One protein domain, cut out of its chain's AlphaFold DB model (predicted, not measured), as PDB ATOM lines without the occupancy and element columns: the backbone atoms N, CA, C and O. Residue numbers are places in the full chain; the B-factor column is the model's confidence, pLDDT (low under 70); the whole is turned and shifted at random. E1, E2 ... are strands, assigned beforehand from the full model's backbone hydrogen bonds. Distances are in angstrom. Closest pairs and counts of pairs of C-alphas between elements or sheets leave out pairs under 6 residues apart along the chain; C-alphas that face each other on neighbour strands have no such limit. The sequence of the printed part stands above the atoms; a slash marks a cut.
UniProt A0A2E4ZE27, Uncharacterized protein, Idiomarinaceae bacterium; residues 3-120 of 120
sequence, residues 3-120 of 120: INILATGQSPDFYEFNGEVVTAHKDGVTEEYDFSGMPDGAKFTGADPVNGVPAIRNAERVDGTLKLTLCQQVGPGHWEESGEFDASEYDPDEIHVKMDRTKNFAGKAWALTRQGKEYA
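What this domain is: This is residues 3 to 120 of the 120 residues of an uncharacterized protein of Idiomarinaceae bacterium (UniProt A0A2E4ZE27). A curving sheet of four strands, E1, E7, E6 and E5, makes one wall; a second sheet of three strands, E2, E3 and E4, stands off from it, coming nearest through E2 and E7. A small hairpin, E8 and E9, sits by the last residues of E7, and the long link before it, residues 74 to 110, runs past the E1 edge of the large sheet. The printed part has 118 residues with nine named strands, E1 to E9 in order along the chain, and no named helix; the class is all strand, with 48 residues in named elements, under half. The large sheet is mixed, in the order E1, E7, E6, E5; the other two are antiparallel. The whole is compact, with a radius of gyration of the C-alphas of 14.4 A and spans of 44 by 31 by 23 A.

How they stand to each other: In the large sheet, E7, residues 65 to 73, is the parallel neighbour of the edge strand E1, residues 3 to 8, at 25 degrees; N 6 and O 70 are 2.8 A apart. E6, residues 56 to 62, forms a hairpin with E7, with N 67 and O 60 at 2.8 A. E5, residues 43 to 45, is the other edge strand and forms a hairpin with E6, with N 44 and O 59 at 2.8 A. E5, E6 and E7 form a meander, each strand the antiparallel neighbour of the one before. The sheet is twisted, with C-alphas up to 4.0 A off its best plane, and the way across it turns by 66 degrees. A second meander holds E2, residues 14 to 18, E3, residues 21 to 26, and E4, residues 29 to 34; N 16 and O 23 are 2.8 A apart, and N 33 and O 22 are 2.8 A apart. E2 and E7 are near each other, with 7 pairs of C-alphas within 10 A. E4 and E6 are only just apart, at 8.5 A. E8, residues 111 to 113, and E9, residues 116 to 118, form a hairpin, with N 111 and O 118 at 2.9 A. The closest C-alphas of E7 and E8 are those of Gln 73 and Leu 112, 5.3 A apart.

Where its parts are: E7, the longest strand, spans 25.9 A from C-alpha 65 at (285.793, 274.015, 230.248) to C-alpha 73 at (269.986, 294.437, 232.168). E4 and E6 each span 16.9 A, E3 16.6 A, E1 15.4 A and E2 13.9 A. E5, E8 and E9 have three residues each. E1 begins at C-alpha 3, (278.062, 280.822, 232.601), and E9 ends at C-alpha 118, (260.424, 292.567, 236.561).

The domain as a whole: The two C-alphas farthest apart are those of Gly 37 and Asn 104, 44.4 A. The link from E7 to E8, 37 residues, is long, and in it residues 79 to 80 pair antiparallel with residues 98 to 99. The printed part has no cut. Its mean pLDDT is 94.1, and no printed residue is under 70.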
ATOM      1  N   ILE A   3     278.371 279.403 232.742       97.75
ATOM      2  CA  ILE A   3     278.062 280.822 232.601       97.75
ATOM      3  C   ILE A   3     277.932 281.506 233.959       97.75
ATOM      4  O   ILE A   3     277.562 280.877 234.948       97.75
ATOM      5  N   ASN A   4     278.210 282.804 233.985       97.56
ATOM      6  CA  ASN A   4     277.791 283.715 235.044       97.56
ATOM      7  C   ASN A   4     277.132 284.957 234.425       97.56
ATOM      8  O   ASN A   4     277.493 285.385 233.326       97.56
ATOM      9  N   ILE A   5     276.161 285.533 235.128       97.62
ATOM     10  CA  ILE A   5     275.359 286.668 234.680       97.62
ATOM     11  C   ILE A   5     275.753 287.907 235.477       97.62
ATOM     12  O   ILE A   5     275.603 287.968 236.698       97.62
ATOM     13  N   LEU A   6     276.231 288.916 234.758       96.38
ATOM     14  CA  LEU A   6     276.638 290.202 235.296       96.38
ATOM     15  C   LEU A   6     275.490 291.211 235.182       96.38
ATOM     16  O   LEU A   6     274.880 291.366 234.123       96.38
ATOM     17  N   ALA A   7     275.212 291.926 236.268       95.62
ATOM     18  CA  ALA A   7     274.195 292.971 236.290       95.62
ATOM     19  C   ALA A   7     274.715 294.252 235.608       95.62
ATOM     20  O   ALA A   7     275.648 294.891 236.099       95.62
ATOM     21  N   THR A   8     274.119 294.651 234.482       94.69
ATOM     22  CA  THR A   8     274.556 295.821 233.693       94.69
ATOM     23  C   THR A   8     273.418 296.792 233.390       94.69
ATOM     24  O   THR A   8     272.245 296.448 233.435       94.69
ATOM     25  N   GLY A   9     273.744 298.028 233.003       92.94
ATOM     26  CA  GLY A   9     272.737 298.974 232.497       92.94
ATOM     27  C   GLY A   9     272.223 298.655 231.084       92.94
ATOM     28  O   GLY A   9     271.184 299.183 230.684       92.94
ATOM     29  N   GLN A  10     272.933 297.810 230.327       92.56
ATOM     30  CA  GLN A  10     272.583 297.371 228.973       92.56
ATOM     31  C   GLN A  10     272.990 295.909 228.764       92.56
ATOM     32  O   GLN A  10     274.117 295.534 229.094       92.56
ATOM     33  N   SER A  11     272.099 295.112 228.179       94.81
ATOM     34  CA  SER A  11     272.352 293.726 227.779       94.81
ATOM     35  C   SER A  11     271.508 293.354 226.550       94.81
ATOM     36  O   SER A  11     270.556 294.080 226.218       94.81
ATOM     37  N   PRO A  12     271.821 292.223 225.899       96.06
ATOM     38  CA  PRO A  12     270.842 291.444 225.143       96.06
ATOM     39  C   PRO A  12     269.558 291.203 225.948       96.06
ATOM     40  O   PRO A  12     269.577 291.220 227.181       96.06
ATOM     41  N   ASP A  13     268.454 290.989 225.244       96.00
ATOM     42  CA  ASP A  13     267.154 290.674 225.839       96.00
ATOM     43  C   ASP A  13     267.129 289.230 226.358       96.00
ATOM     44  O   ASP A  13     266.562 288.964 227.415       96.00
ATOM     45  N   PHE A  14     267.769 288.308 225.633       97.44
ATOM     46  CA  PHE A  14     268.009 286.935 226.068       97.44
ATOM     47  C   PHE A  14     269.129 286.265 225.261       97.44
ATOM     48  O   PHE A  14     269.614 286.811 224.265       97.44
ATOM     49  N   TYR A  15     269.513 285.065 225.700       97.88
ATOM     50  CA  TYR A  15     270.475 284.196 225.031       97.88
ATOM     51  C   TYR A  15     269.856 282.830 224.742       97.88
ATOM     52  O   TYR A  15     268.963 282.375 225.458       97.88
ATOM     53  N   GLU A  16     270.381 282.164 223.723       97.94
ATOM     54  CA  GLU A  16     270.156 280.752 223.437       97.94
ATOM     55  C   GLU A  16     271.504 280.043 223.320       97.94
ATOM     56  O   GLU A  16     272.526 280.651 222.986       97.94
ATOM     57  N   PHE A  17     271.507 278.745 223.608       97.69
ATOM     58  CA  PHE A  17     272.726 277.959 223.709       97.69
ATOM     59  C   PHE A  17     272.616 276.666 222.913       97.69
ATOM     60  O   PHE A  17     271.678 275.888 223.096       97.69
ATOM     61  N   ASN A  18     273.618 276.403 222.075       97.19
ATOM     62  CA  ASN A  18     273.764 275.146 221.353       97.19
ATOM     63  C   ASN A  18     275.221 274.672 221.430       97.19
ATOM     64  O   ASN A  18     276.076 275.074 220.642       97.19
ATOM     65  N   GLY A  19     275.518 273.834 222.426       95.44
ATOM     66  CA  GLY A  19     276.884 273.393 222.702       95.44
ATOM     67  C   GLY A  19     277.764 274.547 223.187       95.44
ATOM     68  O   GLY A  19     277.615 274.995 224.321       95.44
ATOM     69  N   GLU A  20     278.689 274.991 222.335       96.62
ATOM     70  CA  GLU A  20     279.593 276.129 222.585       96.62
ATOM     71  C   GLU A  20     279.289 277.335 221.681       96.62
ATOM     72  O   GLU A  20     280.061 278.293 221.634       96.62
ATOM     73  N   VAL A  21     278.148 277.298 220.987       97.00
ATOM     74  CA  VAL A  21     277.594 278.436 220.255       97.00
ATOM     75  C   VAL A  21     276.578 279.146 221.144       97.00
ATOM     76  O   VAL A  21     275.683 278.512 221.715       97.00
ATOM     77  N   VAL A  22     276.726 280.464 221.254       97.12
ATOM     78  CA  VAL A  22     275.797 281.349 221.960       97.12
ATOM     79  C   VAL A  22     275.114 282.258 220.954       97.12
ATOM     80  O   VAL A  22     275.795 282.944 220.199       97.12
ATOM     81  N   THR A  23     273.791 282.325 220.992       97.56
ATOM     82  CA  THR A  23     273.014 283.276 220.191       97.56
ATOM     83  C   THR A  23     272.461 284.348 221.116       97.56
ATOM     84  O   THR A  23     271.735 284.033 222.056       97.56
ATOM     85  N   ALA A  24     272.811 285.612 220.886       97.38
ATOM     86  CA  ALA A  24     272.281 286.739 221.647       97.38
ATOM     87  C   ALA A  24     271.203 287.466 220.841       97.38
ATOM     88  O   ALA A  24     271.376 287.723 219.649       97.38
ATOM     89  N   HIS A  25     270.114 287.836 221.510       96.56
ATOM     90  CA  HIS A  25     268.963 288.491 220.895       96.56
ATOM     91  C   HIS A  25     268.804 289.904 221.453       96.56
ATOM     92  O   HIS A  25     268.790 290.081 222.672       96.56
ATOM     93  N   LYS A  26     268.680 290.918 220.589       94.88
ATOM     94  CA  LYS A  26     268.414 292.304 220.997       94.88
ATOM     95  C   LYS A  26     267.520 293.038 220.008       94.88
ATOM     96  O   LYS A  26     267.898 293.208 218.854       94.88
ATOM     97  N   ASP A  27     266.360 293.509 220.463       93.62
ATOM     98  CA  ASP A  27     265.400 294.286 219.662       93.62
ATOM     99  C   ASP A  27     265.036 293.602 218.320       93.62
ATOM    100  O   ASP A  27     264.856 294.250 217.289       93.62
ATOM    101  N   GLY A  28     264.958 292.265 218.324       92.88
ATOM    102  CA  GLY A  28     264.691 291.445 217.135       92.88
ATOM    103  C   GLY A  28     265.899 291.185 216.223       92.88
ATOM    104  O   GLY A  28     265.751 290.479 215.228       92.88
ATOM    105  N   VAL A  29     267.080 291.721 216.548       95.62
ATOM    106  CA  VAL A  29     268.362 291.381 215.909       95.62
ATOM    107  C   VAL A  29     269.010 290.222 216.659       95.62
ATOM    108  O   VAL A  29     268.955 290.164 217.887       95.62
ATOM    109  N   THR A  30     269.642 289.314 215.922       96.38
ATOM    110  CA  THR A  30     270.291 288.119 216.467       96.38
ATOM    111  C   THR A  30     271.735 288.049 216.006       96.38
ATOM    112  O   THR A  30     271.990 288.232 214.818       96.38
ATOM    113  N   GLU A  31     272.651 287.729 216.912       96.38
ATOM    114  CA  GLU A  31     274.064 287.487 216.595       96.38
ATOM    115  C   GLU A  31     274.523 286.171 217.226       96.38
ATOM    116  O   GLU A  31     274.153 285.856 218.361       96.38
ATOM    117  N   GLU A  32     275.325 285.408 216.484       96.50
ATOM    118  CA  GLU A  32     275.878 284.126 216.921       96.50
ATOM    119  C   GLU A  32     277.370 284.246 217.238       96.50
ATOM    120  O   GLU A  32     278.150 284.829 216.485       96.50
ATOM    121  N   TYR A  33     277.774 283.634 218.346       95.25
ATOM    122  CA  TYR A  33     279.148 283.606 218.831       95.25
ATOM    123  C   TYR A  33     279.580 282.152 219.009       95.25
ATOM    124  O   TYR A  33     279.115 281.467 219.921       95.25
ATOM    125  N   ASP A  34     280.466 281.682 218.132       95.50
ATOM    126  CA  ASP A  34     280.998 280.317 218.168       95.50
ATOM    127  C   ASP A  34     282.341 280.262 218.912       95.50
ATOM    128  O   ASP A  34     283.354 280.799 218.457       95.50
ATOM    129  N   PHE A  35     282.353 279.578 220.061       95.19
ATOM    130  CA  PHE A  35     283.543 279.375 220.892       95.19
ATOM    131  C   PHE A  35     284.176 277.984 220.732       95.19
ATOM    132  O   PHE A  35     285.152 277.672 221.423       95.19
ATOM    133  N   SER A  36     283.685 277.163 219.798       94.62
ATOM    134  CA  SER A  36     284.147 275.780 219.592       94.62
ATOM    135  C   SER A  36     285.636 275.695 219.238       94.62
ATOM    136  O   SER A  36     286.315 274.722 219.562       94.62
ATOM    137  N   GLY A  37     286.167 276.730 218.582       93.50
ATOM    138  CA  GLY A  37     287.583 276.831 218.211       93.50
ATOM    139  C   GLY A  37     288.495 277.423 219.289       93.50
ATOM    140  O   GLY A  37     289.700 277.539 219.064       93.50
ATOM    141  N   MET A  38     287.952 277.838 220.436       94.31
ATOM    142  CA  MET A  38     288.713 278.537 221.468       94.31
ATOM    143  C   MET A  38     289.662 277.569 222.199       94.31
ATOM    144  O   MET A  38     289.175 276.636 222.842       94.31
ATOM    145  N   PRO A  39     290.998 277.763 222.143       94.94
ATOM    146  CA  PRO A  39     291.939 276.838 222.768       94.94
ATOM    147  C   PRO A  39     291.942 276.971 224.294       94.94
ATOM    148  O   PRO A  39     291.552 277.998 224.847       94.94
ATOM    149  N   ASP A  40     292.401 275.928 224.984       96.62
ATOM    150  CA  ASP A  40     292.536 275.954 226.442       96.62
ATOM    151  C   ASP A  40     293.536 277.031 226.897       96.62
ATOM    152  O   ASP A  40     294.559 277.266 226.247       96.62
ATOM    153  N   GLY A  41     293.211 277.730 227.984       92.38
ATOM    154  CA  GLY A  41     293.955 278.892 228.475       92.38
ATOM    155  C   GLY A  41     293.700 280.194 227.706       92.38
ATOM    156  O   GLY A  41     294.201 281.246 228.116       92.38
ATOM    157  N   ALA A  42     292.922 280.168 226.617       91.56
ATOM    158  CA  ALA A  42     292.528 281.392 225.932       91.56
ATOM    159  C   ALA A  42     291.593 282.230 226.806       91.56
ATOM    160  O   ALA A  42     290.761 281.715 227.558       91.56
ATOM    161  N   LYS A  43     291.714 283.548 226.652       91.19
ATOM    162  CA  LYS A  43     290.815 284.537 227.238       91.19
ATOM    163  C   LYS A  43     290.423 285.528 226.163       91.19
ATOM    164  O   LYS A  43     291.244 285.910 225.329       91.19
ATOM    165  N   PHE A  44     289.179 285.953 226.215       86.75
ATOM    166  CA  PHE A  44     288.604 286.901 225.290       86.75
ATOM    167  C   PHE A  44     287.709 287.866 226.060       86.75
ATOM    168  O   PHE A  44     286.901 287.450 226.888       86.75
ATOM    169  N   THR A  45     287.858 289.162 225.804       81.25
ATOM    170  CA  THR A  45     287.119 290.204 226.520       81.25
ATOM    171  C   THR A  45     286.345 291.046 225.519       81.25
ATOM    172  O   THR A  45     286.953 291.749 224.718       81.25
ATOM    173  N   GLY A  46     285.014 290.999 225.612       70.56
ATOM    174  CA  GLY A  46     284.098 291.740 224.745       70.56
ATOM    175  C   GLY A  46     283.936 291.131 223.354       70.56
ATOM    176  O   GLY A  46     284.808 291.296 222.509       70.56
ATOM    177  N   ALA A  47     282.797 290.478 223.108       76.06
ATOM    178  CA  ALA A  47     282.391 290.066 221.763       76.06
ATOM    179  C   ALA A  47     281.848 291.231 220.934       76.06
ATOM    180  O   ALA A  47     281.514 292.288 221.483       76.06
ATOM    181  N   ASP A  48     281.729 291.004 219.622       79.62
ATOM    182  CA  ASP A  48     281.014 291.913 218.733       79.62
ATOM    183  C   ASP A  48     279.625 292.225 219.310       79.62
ATOM    184  O   ASP A  48     278.976 291.346 219.881       79.62
ATOM    185  N   PRO A  49     279.165 293.478 219.249       82.94
ATOM    186  CA  PRO A  49     277.911 293.856 219.876       82.94
ATOM    187  C   PRO A  49     276.700 293.410 219.048       82.94
ATOM    188  O   PRO A  49     276.655 293.646 217.843       82.94
ATOM    189  N   VAL A  50     275.660 292.901 219.710       90.62
ATOM    190  CA  VAL A  50     274.334 292.717 219.101       90.62
ATOM    191  C   VAL A  50     273.561 294.029 219.215       90.62
ATOM    192  O   VAL A  50     273.357 294.554 220.311       90.62
ATOM    193  N   ASN A  51     273.192 294.615 218.076       91.12
ATOM    194  CA  ASN A  51     272.521 295.921 218.010       91.12
ATOM    195  C   ASN A  51     273.204 297.018 218.870       91.12
ATOM    196  O   ASN A  51     272.555 297.798 219.567       91.12
ATOM    197  N   GLY A  52     274.543 297.050 218.880       87.31
ATOM    198  CA  GLY A  52     275.324 298.028 219.650       87.31
ATOM    199  C   GLY A  52     275.489 297.721 221.146       87.31
ATOM    200  O   GLY A  52     276.124 298.509 221.846       87.31
ATOM    201  N   VAL A  53     274.982 296.584 221.640       88.50
ATOM    202  CA  VAL A  53     275.154 296.132 223.027       88.50
ATOM    203  C   VAL A  53     276.149 294.967 223.102       88.50
ATOM    204  O   VAL A  53     275.977 293.980 222.390       88.50
ATOM    205  N   PRO A  54     277.176 295.023 223.973       88.88
ATOM    206  CA  PRO A  54     278.077 293.892 224.182       88.88
ATOM    207  C   PRO A  54     277.312 292.662 224.690       88.88
ATOM    208  O   PRO A  54     276.760 292.694 225.790       88.88
ATOM    209  N   ALA A  55     277.283 291.586 223.898       89.94
ATOM    210  CA  ALA A  55     276.581 290.358 224.268       89.94
ATOM    211  C   ALA A  55     277.384 289.505 225.257       89.94
ATOM    212  O   ALA A  55     276.883 289.101 226.303       89.94
ATOM    213  N   ILE A  56     278.659 289.266 224.943       93.94
ATOM    214  CA  ILE A  56     279.565 288.469 225.770       93.94
ATOM    215  C   ILE A  56     280.574 289.409 226.416       93.94
ATOM    216  O   ILE A  56     281.344 290.086 225.728       93.94
ATOM    217  N   ARG A  57     280.579 289.467 227.748       94.06
ATOM    218  CA  ARG A  57     281.486 290.340 228.501       94.06
ATOM    219  C   ARG A  57     282.886 289.750 228.578       94.06
ATOM    220  O   ARG A  57     283.868 290.471 228.403       94.06
ATOM    221  N   ASN A  58     282.957 288.452 228.833       94.75
ATOM    222  CA  ASN A  58     284.191 287.693 228.930       94.75
ATOM    223  C   ASN A  58     283.942 286.251 228.486       94.75
ATOM    224  O   ASN A  58     282.867 285.707 228.722       94.75
ATOM    225  N   ALA A  59     284.947 285.639 227.879       95.38
ATOM    226  CA  ALA A  59     285.004 284.213 227.622       95.38
ATOM    227  C   ALA A  59     286.397 283.717 228.004       95.38
ATOM    228  O   ALA A  59     287.404 284.348 227.679       95.38
ATOM    229  N   GLU A  60     286.474 282.584 228.685       96.00
ATOM    230  CA  GLU A  60     287.734 281.900 228.950       96.00
ATOM    231  C   GLU A  60     287.557 280.390 228.878       96.00
ATOM    232  O   GLU A  60     286.491 279.865 229.198       96.00
ATOM    233  N   ARG A  61     288.609 279.682 228.466       96.62
ATOM    234  CA  ARG A  61     288.656 278.226 228.575       96.62
ATOM    235  C   ARG A  61     289.698 277.847 229.615       96.62
ATOM    236  O   ARG A  61     290.851 278.262 229.511       96.62
ATOM    237  N   VAL A  62     289.267 277.102 230.627       95.19
ATOM    238  CA  VAL A  62     290.115 276.658 231.736       95.19
ATOM    239  C   VAL A  62     289.872 275.175 231.958       95.19
ATOM    240  O   VAL A  62     288.726 274.763 232.158       95.19
ATOM    241  N   ASP A  63     290.940 274.382 231.898       94.25
ATOM    242  CA  ASP A  63     290.909 272.925 232.044       94.25
ATOM    243  C   ASP A  63     289.885 272.270 231.092       94.25
ATOM    244  O   ASP A  63     289.089 271.408 231.470       94.25
ATOM    245  N   GLY A  64     289.848 272.748 229.844       93.44
ATOM    246  CA  GLY A  64     288.929 272.282 228.801       93.44
ATOM    247  C   GLY A  64     287.490 272.794 228.929       93.44
ATOM    248  O   GLY A  64     286.701 272.616 227.999       93.44
ATOM    249  N   THR A  65     287.140 273.480 230.019       95.75
ATOM    250  CA  THR A  65     285.793 274.015 230.248       95.75
ATOM    251  C   THR A  65     285.685 275.449 229.748       95.75
ATOM    252  O   THR A  65     286.377 276.336 230.245       95.75
ATOM    253  N   LEU A  66     284.785 275.689 228.790       97.19
ATOM    254  CA  LEU A  66     284.394 277.038 228.385       97.19
ATOM    255  C   LEU A  66     283.555 277.700 229.488       97.19
ATOM    256  O   LEU A  66     282.528 277.147 229.901       97.19
ATOM    257  N   LYS A  67     283.987 278.883 229.919       97.56
ATOM    258  CA  LYS A  67     283.333 279.755 230.896       97.56
ATOM    259  C   LYS A  67     283.010 281.093 230.244       97.56
ATOM    260  O   LYS A  67     283.901 281.728 229.677       97.56
ATOM    261  N   LEU A  68     281.757 281.528 230.331       96.81
ATOM    262  CA  LEU A  68     281.293 282.785 229.750       96.81
ATOM    263  C   LEU A  68     280.709 283.706 230.818       96.81
ATOM    264  O   LEU A  68     279.928 283.278 231.661       96.81
ATOM    265  N   THR A  69     281.020 284.992 230.717       96.88
ATOM    266  CA  THR A  69     280.331 286.045 231.462       96.88
ATOM    267  C   THR A  69     279.377 286.758 230.526       96.88
ATOM    268  O   THR A  69     279.800 287.442 229.587       96.88
ATOM    269  N   LEU A  70     278.087 286.595 230.791       96.56
ATOM    270  CA  LEU A  70     276.995 287.228 230.065       96.56
ATOM    271  C   LEU A  70     276.442 288.393 230.883       96.56
ATOM    272  O   LEU A  70     276.824 288.595 232.035       96.56
ATOM    273  N   CYS A  71     275.553 289.179 230.288       95.81
ATOM    274  CA  CYS A  71     274.954 290.337 230.948       95.81
ATOM    275  C   CYS A  71     273.434 290.194 231.059       95.81
ATOM    276  O   CYS A  71     272.803 289.730 230.110       95.81
ATOM    277  N   GLN A  72     272.862 290.684 232.161       96.50
ATOM    278  CA  GLN A  72     271.426 290.922 232.318       96.50
ATOM    279  C   GLN A  72     271.188 292.382 232.704       96.50
ATOM    280  O   GLN A  72     271.826 292.924 233.613       96.50
ATOM    281  N   GLN A  73     270.269 293.027 231.988       96.38
ATOM    282  CA  GLN A  73     269.986 294.437 232.168       96.38
ATOM    283  C   GLN A  73     269.222 294.670 233.471       96.38
ATOM    284  O   GLN A  73     268.179 294.068 233.718       96.38
ATOM    285  N   VAL A  74     269.709 295.607 234.275       97.00
ATOM    286  CA  VAL A  74     269.101 296.014 235.538       97.00
ATOM    287  C   VAL A  74     268.898 297.520 235.617       97.00
ATOM    288  O   VAL A  74     269.564 298.326 234.961       97.00
ATOM    289  N   GLY A  75     267.946 297.896 236.460       95.62
ATOM    290  CA  GLY A  75     267.677 299.257 236.875       95.62
ATOM    291  C   GLY A  75     268.489 299.700 238.091       95.62
ATOM    292  O   GLY A  75     269.377 298.989 238.563       95.62
ATOM    293  N   PRO A  76     268.152 300.878 238.645       95.38
ATOM    294  CA  PRO A  76     268.789 301.402 239.848       95.38
ATOM    295  C   PRO A  76     268.755 300.394 240.996       95.38
ATOM    296  O   PRO A  76     267.697 299.860 241.317       95.38
ATOM    297  N   GLY A  77     269.898 300.156 241.630       94.12
ATOM    298  CA  GLY A  77     270.000 299.220 242.740       94.12
ATOM    299  C   GLY A  77     271.428 298.758 242.982       94.12
ATOM    300  O   GLY A  77     272.331 299.076 242.208       94.12
ATOM    301  N   HIS A  78     271.619 298.015 244.069       94.88
ATOM    302  CA  HIS A  78     272.856 297.289 244.333       94.88
ATOM    303  C   HIS A  78     272.633 295.844 243.933       94.88
ATOM    304  O   HIS A  78     271.922 295.120 244.621       94.88
ATOM    305  N   TRP A  79     273.213 295.449 242.808       95.81
ATOM    306  CA  TRP A  79     273.034 294.120 242.242       95.81
ATOM    307  C   TRP A  79     274.310 293.305 242.389       95.81
ATOM    308  O   TRP A  79     275.413 293.811 242.186       95.81
ATOM    309  N   GLU A  80     274.135 292.045 242.751       95.19
ATOM    310  CA  GLU A  80     275.160 291.018 242.785       95.19
ATOM    311  C   GLU A  80     275.049 290.183 241.504       95.19
ATOM    312  O   GLU A  80     273.947 289.869 241.040       95.19
ATOM    313  N   GLU A  81     276.200 289.839 240.932       94.38
ATOM    314  CA  GLU A  81     276.293 288.887 239.826       94.38
ATOM    315  C   GLU A  81     275.816 287.504 240.279       94.38
ATOM    316  O   GLU A  81     275.849 287.173 241.471       94.38
ATOM    317  N   SER A  82     275.386 286.680 239.329       95.56
ATOM    318  CA  SER A  82     275.084 285.285 239.633       95.56
ATOM    319  C   SER A  82     276.357 284.517 240.021       95.56
ATOM    320  O   SER A  82     277.480 284.898 239.678       95.56
ATOM    321  N   GLY A  83     276.178 283.363 240.667       95.56
ATOM    322  CA  GLY A  83     277.225 282.341 240.694       95.56
ATOM    323  C   GLY A  83     277.489 281.761 239.299       95.56
ATOM    324  O   GLY A  83     276.773 282.065 238.345       95.56
ATOM    325  N   GLU A  84     278.507 280.908 239.191       97.00
ATOM    326  CA  GLU A  84     278.728 280.093 237.993       97.00
ATOM    327  C   GLU A  84     277.734 278.921 237.973       97.00
ATOM    328  O   GLU A  84     277.630 278.186 238.957       97.00
ATOM    329  N   PHE A  85     277.032 278.731 236.857       97.75
ATOM    330  CA  PHE A  85     276.087 277.628 236.659       97.75
ATOM    331  C   PHE A  85     276.159 277.067 235.232       97.75
ATOM    332  O   PHE A  85     276.885 277.590 234.378       97.75
ATOM    333  N   ASP A  86     275.509 275.927 234.976       98.00
ATOM    334  CA  ASP A  86     275.501 275.348 233.633       98.00
ATOM    335  C   ASP A  86     274.627 276.152 232.670       98.00
ATOM    336  O   ASP A  86     273.527 276.556 233.022       98.00
ATOM    337  N   ALA A  87     275.067 276.334 231.423       97.62
ATOM    338  CA  ALA A  87     274.239 277.018 230.428       97.62
ATOM    339  C   ALA A  87     272.885 276.328 230.182       97.62
ATOM    340  O   ALA A  87     271.933 276.987 229.778       97.62
ATOM    341  N   SER A  88     272.783 275.020 230.437       97.38
ATOM    342  CA  SER A  88     271.509 274.293 230.360       97.38
ATOM    343  C   SER A  88     270.513 274.646 231.471       97.38
ATOM    344  O   SER A  88     269.332 274.339 231.335       97.38
ATOM    345  N   GLU A  89     270.967 275.293 232.546       97.62
ATOM    346  CA  GLU A  89     270.129 275.779 233.648       97.62
ATOM    347  C   GLU A  89     269.651 277.224 233.419       97.62
ATOM    348  O   GLU A  89     268.890 277.757 234.220       97.62
ATOM    349  N   TYR A  90     270.093 277.880 232.344       97.88
ATOM    350  CA  TYR A  90     269.657 279.233 232.031       97.88
ATOM    351  C   TYR A  90     268.196 279.266 231.579       97.88
ATOM    352  O   TYR A  90     267.837 278.671 230.561       97.88
ATOM    353  N   ASP A  91     267.388 280.050 232.288       97.69
ATOM    354  CA  ASP A  91     266.034 280.417 231.881       97.69
ATOM    355  C   ASP A  91     265.982 281.914 231.506       97.69
ATOM    356  O   ASP A  91     266.242 282.764 232.363       97.69
ATOM    357  N   PRO A  92     265.663 282.280 230.248       97.06
ATOM    358  CA  PRO A  92     265.555 283.680 229.833       97.06
ATOM    359  C   PRO A  92     264.381 284.440 230.473       97.06
ATOM    360  O   PRO A  92     264.323 285.669 230.361       97.06
ATOM    361  N   ASP A  93     263.448 283.732 231.107       97.19
ATOM    362  CA  ASP A  93     262.300 284.307 231.802       97.19
ATOM    363  C   ASP A  93     262.561 284.467 233.317       97.19
ATOM    364  O   ASP A  93     261.677 284.917 234.040       97.19
ATOM    365  N   GLU A  94     263.774 284.165 233.803       96.12
ATOM    366  CA  GLU A  94     264.171 284.338 235.206       96.12
ATOM    367  C   GLU A  94     265.154 285.505 235.432       96.12
ATOM    368  O   GLU A  94     265.928 285.931 234.566       96.12
ATOM    369  N   ILE A  95     265.149 286.028 236.662       96.31
ATOM    370  CA  ILE A  95     266.155 286.981 237.140       96.31
ATOM    371  C   ILE A  95     267.323 286.198 237.748       96.31
ATOM    372  O   ILE A  95     267.202 285.645 238.839       96.31
ATOM    373  N   HIS A  96     268.479 286.216 237.082       96.62
ATOM    374  CA  HIS A  96     269.682 285.496 237.531       96.62
ATOM    375  C   HIS A  96     270.589 286.328 238.446       96.62
ATOM    376  O   HIS A  96     271.450 285.793 239.144       96.62
ATOM    377  N   VAL A  97     270.406 287.648 238.452       95.88
ATOM    378  CA  VAL A  97     271.149 288.599 239.292       95.88
ATOM    379  C   VAL A  97     270.403 288.894 240.591       95.88
ATOM    380  O   VAL A  97     269.175 288.963 240.627       95.88
ATOM    381  N   LYS A  98     271.132 289.112 241.684       94.69
ATOM    382  CA  LYS A  98     270.524 289.238 243.013       94.69
ATOM    383  C   LYS A  98     270.580 290.666 243.531       94.69
ATOM    384  O   LYS A  98     271.641 291.267 243.623       94.69
ATOM    385  N   MET A  99     269.433 291.204 243.930       94.44
ATOM    386  CA  MET A  99     269.372 292.519 244.560       94.44
ATOM    387  C   MET A  99     269.833 292.450 246.026       94.44
ATOM    388  O   MET A  99     269.247 291.738 246.847       94.44
ATOM    389  N   ASP A 100     270.835 293.250 246.383       94.00
ATOM    390  CA  ASP A 100     271.250 293.474 247.766       94.00
ATOM    391  C   ASP A 100     270.324 294.499 248.435       94.00
ATOM    392  O   ASP A 100     270.515 295.718 248.378       94.00
ATOM    393  N   ARG A 101     269.301 293.974 249.112       90.06
ATOM    394  CA  ARG A 101     268.298 294.768 249.838       90.06
ATOM    395  C   ARG A 101     268.824 295.405 251.128       90.06
ATOM    396  O   ARG A 101     268.082 296.144 251.771       90.06
ATOM    397  N   THR A 102     270.064 295.127 251.532       92.25
ATOM    398  CA  THR A 102     270.651 295.721 252.744       92.25
ATOM    399  C   THR A 102     271.224 297.114 252.495       92.25
ATOM    400  O   THR A 102     271.433 297.877 253.440       92.25
ATOM    401  N   LYS A 103     271.457 297.471 251.228       91.56
ATOM    402  CA  LYS A 103     272.031 298.757 250.842       91.56
ATOM    403  C   LYS A 103     270.956 299.741 250.402       91.56
ATOM    404  O   LYS A 103     270.061 299.420 249.625       91.56
ATOM    405  N   ASN A 104     271.100 300.985 250.846       90.19
ATOM    406  CA  ASN A 104     270.251 302.081 250.392       90.19
ATOM    407  C   ASN A 104     270.598 302.471 248.947       90.19
ATOM    408  O   ASN A 104     271.770 302.578 248.576       90.19
ATOM    409  N   PHE A 105     269.570 302.741 248.149       90.50
ATOM    410  CA  PHE A 105     269.673 303.261 246.788       90.50
ATOM    411  C   PHE A 105     268.445 304.130 246.481       90.50
ATOM    412  O   PHE A 105     267.450 304.093 247.204       90.50
ATOM    413  N   ALA A 106     268.519 304.930 245.419       91.00
ATOM    414  CA  ALA A 106     267.401 305.743 244.953       91.00
ATOM    415  C   ALA A 106     266.767 305.123 243.702       91.00
ATOM    416  O   ALA A 106     267.474 304.646 242.813       91.00
ATOM    417  N   GLY A 107     265.439 305.190 243.609       91.38
ATOM    418  CA  GLY A 107     264.672 304.672 242.477       91.38
ATOM    419  C   GLY A 107     264.012 303.324 242.756       91.38
ATOM    420  O   GLY A 107     264.020 302.822 243.877       91.38
ATOM    421  N   LYS A 108     263.389 302.759 241.720       92.69
ATOM    422  CA  LYS A 108     262.723 301.456 241.781       92.69
ATOM    423  C   LYS A 108     263.619 300.419 241.107       92.69
ATOM    424  O   LYS A 108     263.878 300.554 239.912       92.69
ATOM    425  N   ALA A 109     264.078 299.426 241.866       95.50
ATOM    426  CA  ALA A 109     264.887 298.332 241.342       95.50
ATOM    427  C   ALA A 109     264.064 297.452 240.399       95.50
ATOM    428  O   ALA A 109     262.892 297.177 240.654       95.50
ATOM    429  N   TRP A 110     264.680 297.049 239.293       96.00
ATOM    430  CA  TRP A 110     264.109 296.125 238.321       96.00
ATOM    431  C   TRP A 110     265.219 295.370 237.590       96.00
ATOM    432  O   TRP A 110     266.329 295.887 237.474       96.00
ATOM    433  N   ALA A 111     264.903 294.195 237.062       95.69
ATOM    434  CA  ALA A 111     265.726 293.453 236.112       95.69
ATOM    435  C   ALA A 111     264.907 293.174 234.843       95.69
ATOM    436  O   ALA A 111     263.676 293.136 234.889       95.69
ATOM    437  N   LEU A 112     265.575 293.072 233.698       95.06
ATOM    438  CA  LEU A 112     264.951 292.722 232.428       95.06
ATOM    439  C   LEU A 112     265.070 291.212 232.216       95.06
ATOM    440  O   LEU A 112     266.174 290.666 232.253       95.06
ATOM    441  N   THR A 113     263.937 290.563 231.987       96.25
ATOM    442  CA  THR A 113     263.832 289.206 231.447       96.25
ATOM    443  C   THR A 113     263.341 289.299 230.003       96.25
ATOM    444  O   THR A 113     262.940 290.374 229.536       96.25
ATOM    445  N   ARG A 114     263.305 288.178 229.283       95.12
ATOM    446  CA  ARG A 114     262.717 288.127 227.936       95.12
ATOM    447  C   ARG A 114     261.249 288.566 227.919       95.12
ATOM    448  O   ARG A 114     260.783 289.111 226.920       95.12
ATOM    449  N   GLN A 115     260.523 288.367 229.020       93.94
ATOM    450  CA  GLN A 115     259.123 288.786 229.163       93.94
ATOM    451  C   GLN A 115     258.968 290.283 229.478       93.94
ATOM    452  O   GLN A 115     257.863 290.827 229.404       93.94
ATOM    453  N   GLY A 116     260.067 290.975 229.791       92.62
ATOM    454  CA  GLY A 116     260.103 292.407 230.050       92.62
ATOM    455  C   GLY A 116     260.640 292.743 231.438       92.62
ATOM    456  O   GLY A 116     261.474 292.046 232.004       92.62
ATOM    457  N   LYS A 117     260.230 293.900 231.969       92.69
ATOM    458  CA  LYS A 117     260.745 294.399 233.251       92.69
ATOM    459  C   LYS A 117     260.052 293.727 234.424       92.69
ATOM    460  O   LYS A 117     258.844 293.892 234.602       92.69
ATOM    461  N   GLU A 118     260.852 293.136 235.293       93.12
ATOM    462  CA  GLU A 118     260.424 292.567 236.561       93.12
ATOM    463  C   GLU A 118     261.008 293.350 237.732       93.12
ATOM    464  O   GLU A 118     262.142 293.827 237.694       93.12
ATOM    465  N   TYR A 119     260.208 293.534 238.779       88.94
ATOM    466  CA  TYR A 119     260.603 294.317 239.946       88.94
ATOM    467  C   TYR A 119     261.114 293.385 241.042       88.94
ATOM    468  O   TYR A 119     260.368 292.519 241.501       88.94
ATOM    469  N   ALA A 120     262.368 293.593 241.445       81.44
ATOM    470  CA  ALA A 120     263.058 292.810 242.468       81.44
ATOM    471  C   ALA A 120     262.980 293.431 243.867       81.44
ATOM    472  O   ALA A 120     262.604 294.618 244.006       81.44
TER     473      ALA A 120